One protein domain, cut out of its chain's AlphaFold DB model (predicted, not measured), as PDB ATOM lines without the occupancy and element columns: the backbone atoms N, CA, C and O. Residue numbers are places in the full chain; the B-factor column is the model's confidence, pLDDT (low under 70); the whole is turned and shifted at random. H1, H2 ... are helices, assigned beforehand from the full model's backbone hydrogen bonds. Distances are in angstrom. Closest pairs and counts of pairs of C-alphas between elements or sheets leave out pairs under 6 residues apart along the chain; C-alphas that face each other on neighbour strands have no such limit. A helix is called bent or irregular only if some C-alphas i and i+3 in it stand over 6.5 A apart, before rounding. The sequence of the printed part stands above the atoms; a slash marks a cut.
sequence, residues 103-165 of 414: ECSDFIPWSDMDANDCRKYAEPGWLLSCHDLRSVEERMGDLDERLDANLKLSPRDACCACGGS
ATOM      1  N   GLU A 103     446.516  24.588 730.130       83.00
ATOM      2  CA  GLU A 103     445.709  25.575 729.421       83.00
ATOM      3  C   GLU A 103     446.416  25.936 728.122       83.00
ATOM      4  O   GLU A 103     447.486  26.553 728.123       83.00
ATOM      5  N   CYS A 104     445.856  25.456 727.010       91.31
ATOM      6  CA  CYS A 104     446.443  25.723 725.721       91.31
ATOM      7  C   CYS A 104     446.405  27.241 725.553       91.31
ATOM      8  O   CYS A 104     445.333  27.840 725.479       91.31
ATOM      9  N   SER A 105     447.586  27.849 725.553       95.75
ATOM     10  CA  SER A 105     447.779  29.272 725.323       95.75
ATOM     11  C   SER A 105     448.239  29.472 723.890       95.75
ATOM     12  O   SER A 105     449.034  28.684 723.389       95.75
ATOM     13  N   ASP A 106     447.747  30.511 723.225       96.50
ATOM     14  CA  ASP A 106     448.206  30.868 721.884       96.50
ATOM     15  C   ASP A 106     449.617  31.482 721.933       96.50
ATOM     16  O   ASP A 106     450.006  32.128 722.914       96.50
ATOM     17  N   PHE A 107     450.389  31.328 720.858       96.38
ATOM     18  CA  PHE A 107     451.656  32.039 720.683       96.38
ATOM     19  C   PHE A 107     451.395  33.498 720.267       96.38
ATOM     20  O   PHE A 107     451.364  33.842 719.088       96.38
ATOM     21  N   ILE A 108     451.203  34.391 721.237       94.94
ATOM     22  CA  ILE A 108     451.161  35.847 720.999       94.94
ATOM     23  C   ILE A 108     452.600  36.321 720.747       94.94
ATOM     24  O   ILE A 108     453.457  35.951 721.552       94.94
ATOM     25  N   PRO A 109     452.912  37.107 719.690       94.69
ATOM     26  CA  PRO A 109     452.015  37.961 718.895       94.69
ATOM     27  C   PRO A 109     451.714  37.455 717.467       94.69
ATOM     28  O   PRO A 109     451.684  38.250 716.525       94.69
ATOM     29  N   TRP A 110     451.540  36.147 717.263       96.44
ATOM     30  CA  TRP A 110     451.296  35.595 715.926       96.44
ATOM     31  C   TRP A 110     450.069  36.205 715.231       96.44
ATOM     32  O   TRP A 110     449.002  36.355 715.829       96.44
ATOM     33  N   SER A 111     450.231  36.528 713.948       96.88
ATOM     34  CA  SER A 111     449.159  36.923 713.030       96.88
ATOM     35  C   SER A 111     449.570  36.595 711.596       96.88
ATOM     36  O   SER A 111     450.743  36.728 711.242       96.88
ATOM     37  N   ASP A 112     448.624  36.149 710.772       95.75
ATOM     38  CA  ASP A 112     448.894  35.887 709.357       95.75
ATOM     39  C   ASP A 112     449.103  37.190 708.552       95.75
ATOM     40  O   ASP A 112     448.970  38.305 709.063       95.75
ATOM     41  N   MET A 113     449.446  37.067 707.265       93.00
ATOM     42  CA  MET A 113     449.653  38.223 706.374       93.00
ATOM     43  C   MET A 113     448.409  39.112 706.201       93.00
ATOM     44  O   MET A 113     448.543  40.278 705.832       93.00
ATOM     45  N   ASP A 114     447.217  38.578 706.475       95.12
ATOM     46  CA  ASP A 114     445.943  39.299 706.425       95.12
ATOM     47  C   ASP A 114     445.612  39.962 707.784       95.12
ATOM     48  O   ASP A 114     444.500  40.458 707.979       95.12
ATOM     49  N   ALA A 115     446.565  39.968 708.727       95.94
ATOM     50  CA  ALA A 115     446.424  40.442 710.103       95.94
ATOM     51  C   ALA A 115     445.358  39.690 710.925       95.94
ATOM     52  O   ALA A 115     444.810  40.238 711.886       95.94
ATOM     53  N   ASN A 116     445.070  38.432 710.579       96.50
ATOM     54  CA  ASN A 116     444.219  37.566 711.388       96.50
ATOM     55  C   ASN A 116     445.062  36.855 712.452       96.50
ATOM     56  O   ASN A 116     446.036  36.169 712.141       96.50
ATOM     57  N   ASP A 117     444.665  37.003 713.711       96.81
ATOM     58  CA  ASP A 117     445.297  36.381 714.873       96.81
ATOM     59  C   ASP A 117     444.638  35.040 715.237       96.81
ATOM     60  O   ASP A 117     443.630  34.632 714.655       96.81
ATOM     61  N   CYS A 118     445.165  34.352 716.252       96.69
ATOM     62  CA  CYS A 118     444.598  33.083 716.716       96.69
ATOM     63  C   CYS A 118     443.128  33.181 717.149       96.69
ATOM     64  O   CYS A 118     442.381  32.207 717.015       96.69
ATOM     65  N   ARG A 119     442.673  34.360 717.593       96.75
ATOM     66  CA  ARG A 119     441.267  34.587 717.936       96.75
ATOM     67  C   ARG A 119     440.380  34.489 716.700       96.75
ATOM     68  O   ARG A 119     439.320  33.869 716.788       96.75
ATOM     69  N   LYS A 120     440.814  35.022 715.554       96.50
ATOM     70  CA  LYS A 120     440.088  34.880 714.284       96.50
ATOM     71  C   LYS A 120     439.953  33.417 713.859       96.50
ATOM     72  O   LYS A 120     438.864  32.989 713.483       96.50
ATOM     73  N   TYR A 121     441.021  32.629 713.990       94.75
ATOM     74  CA  TYR A 121     441.011  31.189 713.682       94.75
ATOM     75  C   TYR A 121     440.135  30.363 714.630       94.75
ATOM     76  O   TYR A 121     439.743  29.248 714.284       94.75
ATOM     77  N   ALA A 122     439.780  30.908 715.793       94.62
ATOM     78  CA  ALA A 122     438.821  30.307 716.712       94.62
ATOM     79  C   ALA A 122     437.353  30.678 716.407       94.62
ATOM     80  O   ALA A 122     436.448  30.076 716.988       94.62
ATOM     81  N   GLU A 123     437.080  31.649 715.523       94.94
ATOM     82  CA  GLU A 123     435.713  32.127 715.271       94.94
ATOM     83  C   GLU A 123     434.868  31.078 714.529       94.94
ATOM     84  O   GLU A 123     435.225  30.676 713.419       94.94
ATOM     85  N   PRO A 124     433.720  30.641 715.074       91.75
ATOM     86  CA  PRO A 124     432.857  29.689 714.388       91.75
ATOM     87  C   PRO A 124     432.232  30.315 713.131       91.75
ATOM     88  O   PRO A 124     431.780  31.459 713.141       91.75
ATOM     89  N   GLY A 125     432.176  29.547 712.040       86.62
ATOM     90  CA  GLY A 125     431.564  29.968 710.774       86.62
ATOM     91  C   GLY A 125     432.472  30.779 709.842       86.62
ATOM     92  O   GLY A 125     432.081  31.043 708.706       86.62
ATOM     93  N   TRP A 126     433.689  31.136 710.266       90.44
ATOM     94  CA  TRP A 126     434.703  31.646 709.344       90.44
ATOM     95  C   TRP A 126     435.263  30.499 708.490       90.44
ATOM     96  O   TRP A 126     435.507  29.407 708.997       90.44
ATOM     97  N   LEU A 127     435.464  30.727 707.186       86.56
ATOM     98  CA  LEU A 127     435.854  29.675 706.231       86.56
ATOM     99  C   LEU A 127     437.165  28.964 706.619       86.56
ATOM    100  O   LEU A 127     437.314  27.767 706.380       86.56
ATOM    101  N   LEU A 128     438.076  29.713 707.241       88.81
ATOM    102  CA  LEU A 128     439.399  29.271 707.686       88.81
ATOM    103  C   LEU A 128     439.455  28.990 709.193       88.81
ATOM    104  O   LEU A 128     440.530  28.852 709.767       88.81
ATOM    105  N   SER A 129     438.295  28.923 709.845       91.06
ATOM    106  CA  SER A 129     438.208  28.575 711.255       91.06
ATOM    107  C   SER A 129     438.686  27.151 711.500       91.06
ATOM    108  O   SER A 129     438.273  26.213 710.815       91.06
ATOM    109  N   CYS A 130     439.485  26.980 712.547       90.25
ATOM    110  CA  CYS A 130     439.911  25.674 713.030       90.25
ATOM    111  C   CYS A 130     438.882  25.019 713.968       90.25
ATOM    112  O   CYS A 130     439.056  23.872 714.378       90.25
ATOM    113  N   HIS A 131     437.785  25.714 714.289       84.69
ATOM    114  CA  HIS A 131     436.749  25.218 715.194       84.69
ATOM    115  C   HIS A 131     435.998  23.988 714.634       84.69
ATOM    116  O   HIS A 131     435.499  23.169 715.408       84.69
ATOM    117  N   ASP A 132     435.892  23.829 713.307       77.44
ATOM    118  CA  ASP A 132     435.104  22.753 712.683       77.44
ATOM    119  C   ASP A 132     435.991  21.646 712.081       77.44
ATOM    120  O   ASP A 132     436.185  21.524 710.864       77.44
ATOM    121  N   LEU A 133     436.542  20.821 712.982       61.47
ATOM    122  CA  LEU A 133     437.529  19.762 712.714       61.47
ATOM    123  C   LEU A 133     437.109  18.750 711.634       61.47
ATOM    124  O   LEU A 133     437.968  18.114 711.029       61.47
ATOM    125  N   ARG A 134     435.807  18.607 711.346       58.91
ATOM    126  CA  ARG A 134     435.312  17.670 710.319       58.91
ATOM    127  C   ARG A 134     435.654  18.080 708.887       58.91
ATOM    128  O   ARG A 134     435.597  17.233 708.006       58.91
ATOM    129  N   SER A 135     436.011  19.345 708.664       58.28
ATOM    130  CA  SER A 135     436.459  19.854 707.359       58.28
ATOM    131  C   SER A 135     437.957  20.157 707.306       58.28
ATOM    132  O   SER A 135     438.461  20.569 706.263       58.28
ATOM    133  N   VAL A 136     438.673  19.961 708.419       56.97
ATOM    134  CA  VAL A 136     440.066  20.399 708.540       56.97
ATOM    135  C   VAL A 136     440.984  19.567 707.660       56.97
ATOM    136  O   VAL A 136     441.821  20.164 707.005       56.97
ATOM    137  N   GLU A 137     440.791  18.247 707.544       63.97
ATOM    138  CA  GLU A 137     441.641  17.378 706.704       63.97
ATOM    139  C   GLU A 137     441.649  17.789 705.222       63.97
ATOM    140  O   GLU A 137     442.708  17.810 704.598       63.97
ATOM    141  N   GLU A 138     440.502  18.195 704.670       62.03
ATOM    142  CA  GLU A 138     440.414  18.681 703.283       62.03
ATOM    143  C   GLU A 138     441.021  20.082 703.099       62.03
ATOM    144  O   GLU A 138     441.410  20.436 701.989       62.03
ATOM    145  N   ARG A 139     441.135  20.867 704.179       67.44
ATOM    146  CA  ARG A 139     441.639  22.254 704.177       67.44
ATOM    147  C   ARG A 139     443.027  22.400 704.803       67.44
ATOM    148  O   ARG A 139     443.490  23.519 705.010       67.44
ATOM    149  N   MET A 140     443.705  21.290 705.109       65.00
ATOM    150  CA  MET A 140     445.017  21.315 705.770       65.00
ATOM    151  C   MET A 140     446.061  22.089 704.960       65.00
ATOM    152  O   MET A 140     446.867  22.798 705.555       65.00
ATOM    153  N   GLY A 141     446.018  21.984 703.626       73.50
ATOM    154  CA  GLY A 141     446.922  22.728 702.744       73.50
ATOM    155  C   GLY A 141     446.795  24.243 702.924       73.50
ATOM    156  O   GLY A 141     447.801  24.926 703.079       73.50
ATOM    157  N   ASP A 142     445.565  24.748 703.024       83.31
ATOM    158  CA  ASP A 142     445.292  26.187 703.103       83.31
ATOM    159  C   ASP A 142     445.786  26.814 704.420       83.31
ATOM    160  O   ASP A 142     446.126  27.995 704.454       83.31
ATOM    161  N   LEU A 143     445.827  26.045 705.517       88.50
ATOM    162  CA  LEU A 143     446.311  26.530 706.817       88.50
ATOM    163  C   LEU A 143     447.840  26.546 706.893       88.50
ATOM    164  O   LEU A 143     448.410  27.495 707.428       88.50
ATOM    165  N   ASP A 144     448.508  25.525 706.352       89.69
ATOM    166  CA  ASP A 144     449.975  25.441 706.364       89.69
ATOM    167  C   ASP A 144     450.616  26.539 705.485       89.69
ATOM    168  O   ASP A 144     451.732  26.982 705.757       89.69
ATOM    169  N   GLU A 145     449.901  27.027 704.465       91.25
ATOM    170  CA  GLU A 145     450.337  28.130 703.596       91.25
ATOM    171  C   GLU A 145     450.181  29.522 704.239       91.25
ATOM    172  O   GLU A 145     450.828  30.485 703.813       91.25
ATOM    173  N   ARG A 146     449.363  29.648 705.291       93.38
ATOM    174  CA  ARG A 146     449.103  30.919 705.984       93.38
ATOM    175  C   ARG A 146     450.137  31.198 707.062       93.38
ATOM    176  O   ARG A 146     449.891  31.092 708.258       93.38
ATOM    177  N   LEU A 147     451.318  31.571 706.601       94.81
ATOM    178  CA  LEU A 147     452.453  31.878 707.455       94.81
ATOM    179  C   LEU A 147     452.401  33.327 707.956       94.81
ATOM    180  O   LEU A 147     452.005  34.232 707.216       94.81
ATOM    181  N   ASP A 148     452.852  33.565 709.188       94.56
ATOM    182  CA  ASP A 148     453.076  34.934 709.655       94.56
ATOM    183  C   ASP A 148     454.230  35.600 708.892       94.56
ATOM    184  O   ASP A 148     455.132  34.950 708.353       94.56
ATOM    185  N   ALA A 149     454.216  36.932 708.849       89.06
ATOM    186  CA  ALA A 149     455.248  37.686 708.146       89.06
ATOM    187  C   ALA A 149     456.645  37.471 708.756       89.06
ATOM    188  O   ALA A 149     457.623  37.434 708.005       89.06
ATOM    189  N   ASN A 150     456.719  37.257 710.074       89.12
ATOM    190  CA  ASN A 150     457.932  37.437 710.868       89.12
ATOM    191  C   ASN A 150     458.704  36.123 711.052       89.12
ATOM    192  O   ASN A 150     459.896  36.060 710.774       89.12
ATOM    193  N   LEU A 151     458.037  35.072 711.530       92.25
ATOM    194  CA  LEU A 151     458.657  33.811 711.956       92.25
ATOM    195  C   LEU A 151     458.311  32.623 711.048       92.25
ATOM    196  O   LEU A 151     458.848  31.528 711.236       92.25
ATOM    197  N   LYS A 152     457.450  32.837 710.047       94.75
ATOM    198  CA  LYS A 152     456.955  31.811 709.121       94.75
ATOM    199  C   LYS A 152     456.316  30.616 709.845       94.75
ATOM    200  O   LYS A 152     456.537  29.460 709.479       94.75
ATOM    201  N   LEU A 153     455.550  30.900 710.889       96.06
ATOM    202  CA  LEU A 153     454.733  29.968 711.653       96.06
ATOM    203  C   LEU A 153     453.337  29.887 711.052       96.06
ATOM    204  O   LEU A 153     452.737  30.910 710.718       96.06
ATOM    205  N   SER A 154     452.812  28.669 710.970       96.50
ATOM    206  CA  SER A 154     451.430  28.426 710.566       96.50
ATOM    207  C   SER A 154     450.467  28.605 711.755       96.50
ATOM    208  O   SER A 154     450.897  28.540 712.917       96.50
ATOM    209  N   PRO A 155     449.147  28.717 711.514       96.12
ATOM    210  CA  PRO A 155     448.151  28.729 712.581       96.12
ATOM    211  C   PRO A 155     448.192  27.432 713.404       96.12
ATOM    212  O   PRO A 155     447.854  27.430 714.582       96.12
ATOM    213  N   ARG A 156     448.645  26.318 712.815       94.50
ATOM    214  CA  ARG A 156     448.761  25.016 713.491       94.50
ATOM    215  C   ARG A 156     449.953  24.925 714.429       94.50
ATOM    216  O   ARG A 156     449.948  24.088 715.324       94.50
ATOM    217  N   ASP A 157     450.965  25.761 714.237       96.19
ATOM    218  CA  ASP A 157     452.069  25.861 715.185       96.19
ATOM    219  C   ASP A 157     451.688  26.797 716.341       96.19
ATOM    220  O   ASP A 157     451.960  26.487 717.501       96.19
ATOM    221  N   ALA A 158     451.037  27.922 716.024       97.00
ATOM    222  CA  ALA A 158     450.827  29.032 716.951       97.00
ATOM    223  C   ALA A 158     449.500  28.997 717.729       97.00
ATOM    224  O   ALA A 158     449.474  29.435 718.881       97.00
ATOM    225  N   CYS A 159     448.412  28.506 717.128       96.75
ATOM    226  CA  CYS A 159     447.055  28.696 717.643       96.75
ATOM    227  C   CYS A 159     446.442  27.417 718.206       96.75
ATOM    228  O   CYS A 159     446.347  26.385 717.533       96.75
ATOM    229  N   CYS A 160     445.903  27.526 719.414       95.38
ATOM    230  CA  CYS A 160     445.264  26.436 720.139       95.38
ATOM    231  C   CYS A 160     444.027  25.884 719.443       95.38
ATOM    232  O   CYS A 160     443.838  24.669 719.392       95.38
ATOM    233  N   ALA A 161     443.220  26.759 718.837       93.88
ATOM    234  CA  ALA A 161     442.056  26.340 718.057       93.88
ATOM    235  C   ALA A 161     442.433  25.386 716.910       93.88
ATOM    236  O   ALA A 161     441.624  24.547 716.525       93.88
ATOM    237  N   CYS A 162     443.662  25.483 716.397       92.94
ATOM    238  CA  CYS A 162     444.188  24.680 715.294       92.94
ATOM    239  C   CYS A 162     445.034  23.478 715.749       92.94
ATOM    240  O   CYS A 162     445.640  22.808 714.912       92.94
ATOM    241  N   GLY A 163     445.083  23.198 717.057       91.75
ATOM    242  CA  GLY A 163     445.909  22.139 717.648       91.75
ATOM    243  C   GLY A 163     447.360  22.543 717.935       91.75
ATOM    244  O   GLY A 163     448.138  21.698 718.378       91.75
ATOM    245  N   GLY A 164     447.715  23.807 717.693       94.75
ATOM    246  CA  GLY A 164     448.986  24.398 718.102       94.75
ATOM    247  C   GLY A 164     449.002  24.773 719.577       94.75
ATOM    248  O   GLY A 164     448.080  24.461 720.327       94.75
ATOM    249  N   SER A 165     450.069  25.438 720.010       95.56
ATOM    250  CA  SER A 165     450.174  25.993 721.364       95.56
ATOM    251  C   SER A 165     451.319  26.997 721.446       95.56
ATOM    252  O   SER A 165     452.197  27.020 720.588       95.56
TER     253      SER A 165
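Overview. This is residues 103 to 165 of the 414 residues of the protein "Osm1 protein" of Symbiodinium natans (UniProt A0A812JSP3). With little regular structure, this is mainly a coil of loops with three short helices set in it: H2 along one side, H3 packed on it, and H1 away from H2. The 63 printed residues hold H1, H2 and H3 in that order and no named strand; the class is all helix, with only 16 residues in named elements. The whole is compact, with a radius of gyration of the C-alphas of 10.4 A, and spans 29 by 26 by 16 A.

Arrangement. H2, residues 137 to 144, touches H3, residues 155 to 158; their closest C-alphas, of Leu 143 and Pro 155, are 6.4 A apart. H3 only just touches H1, residues 118 to 121, with 3 pairs of C-alphas within 8 A, the closest those of Cys 118 and Pro 155 at 7.0 A. H1 and H2 are apart. In H2, 2 of 4 O i to N i+4 pairs are within hydrogen-bond range; H1 and H3 are too short for such a pair.

Along the chain. H2 is 11.6 A long and irregular, with C-alphas 138 and 141 7.7 A apart. H1 and H3 each measure 5.1 A. C-alpha 118 is at (444.598, 33.083, 716.716) and C-alpha 158 at (450.827, 29.032, 716.951).

Size, cuts and confidence. The farthest C-alphas, of Arg 134 and Asn 150, are 30.0 A apart. The printed part has no cut. The link from H1 to H2 is long, 15 residues. Residues 133 to 140 have pLDDT under 70.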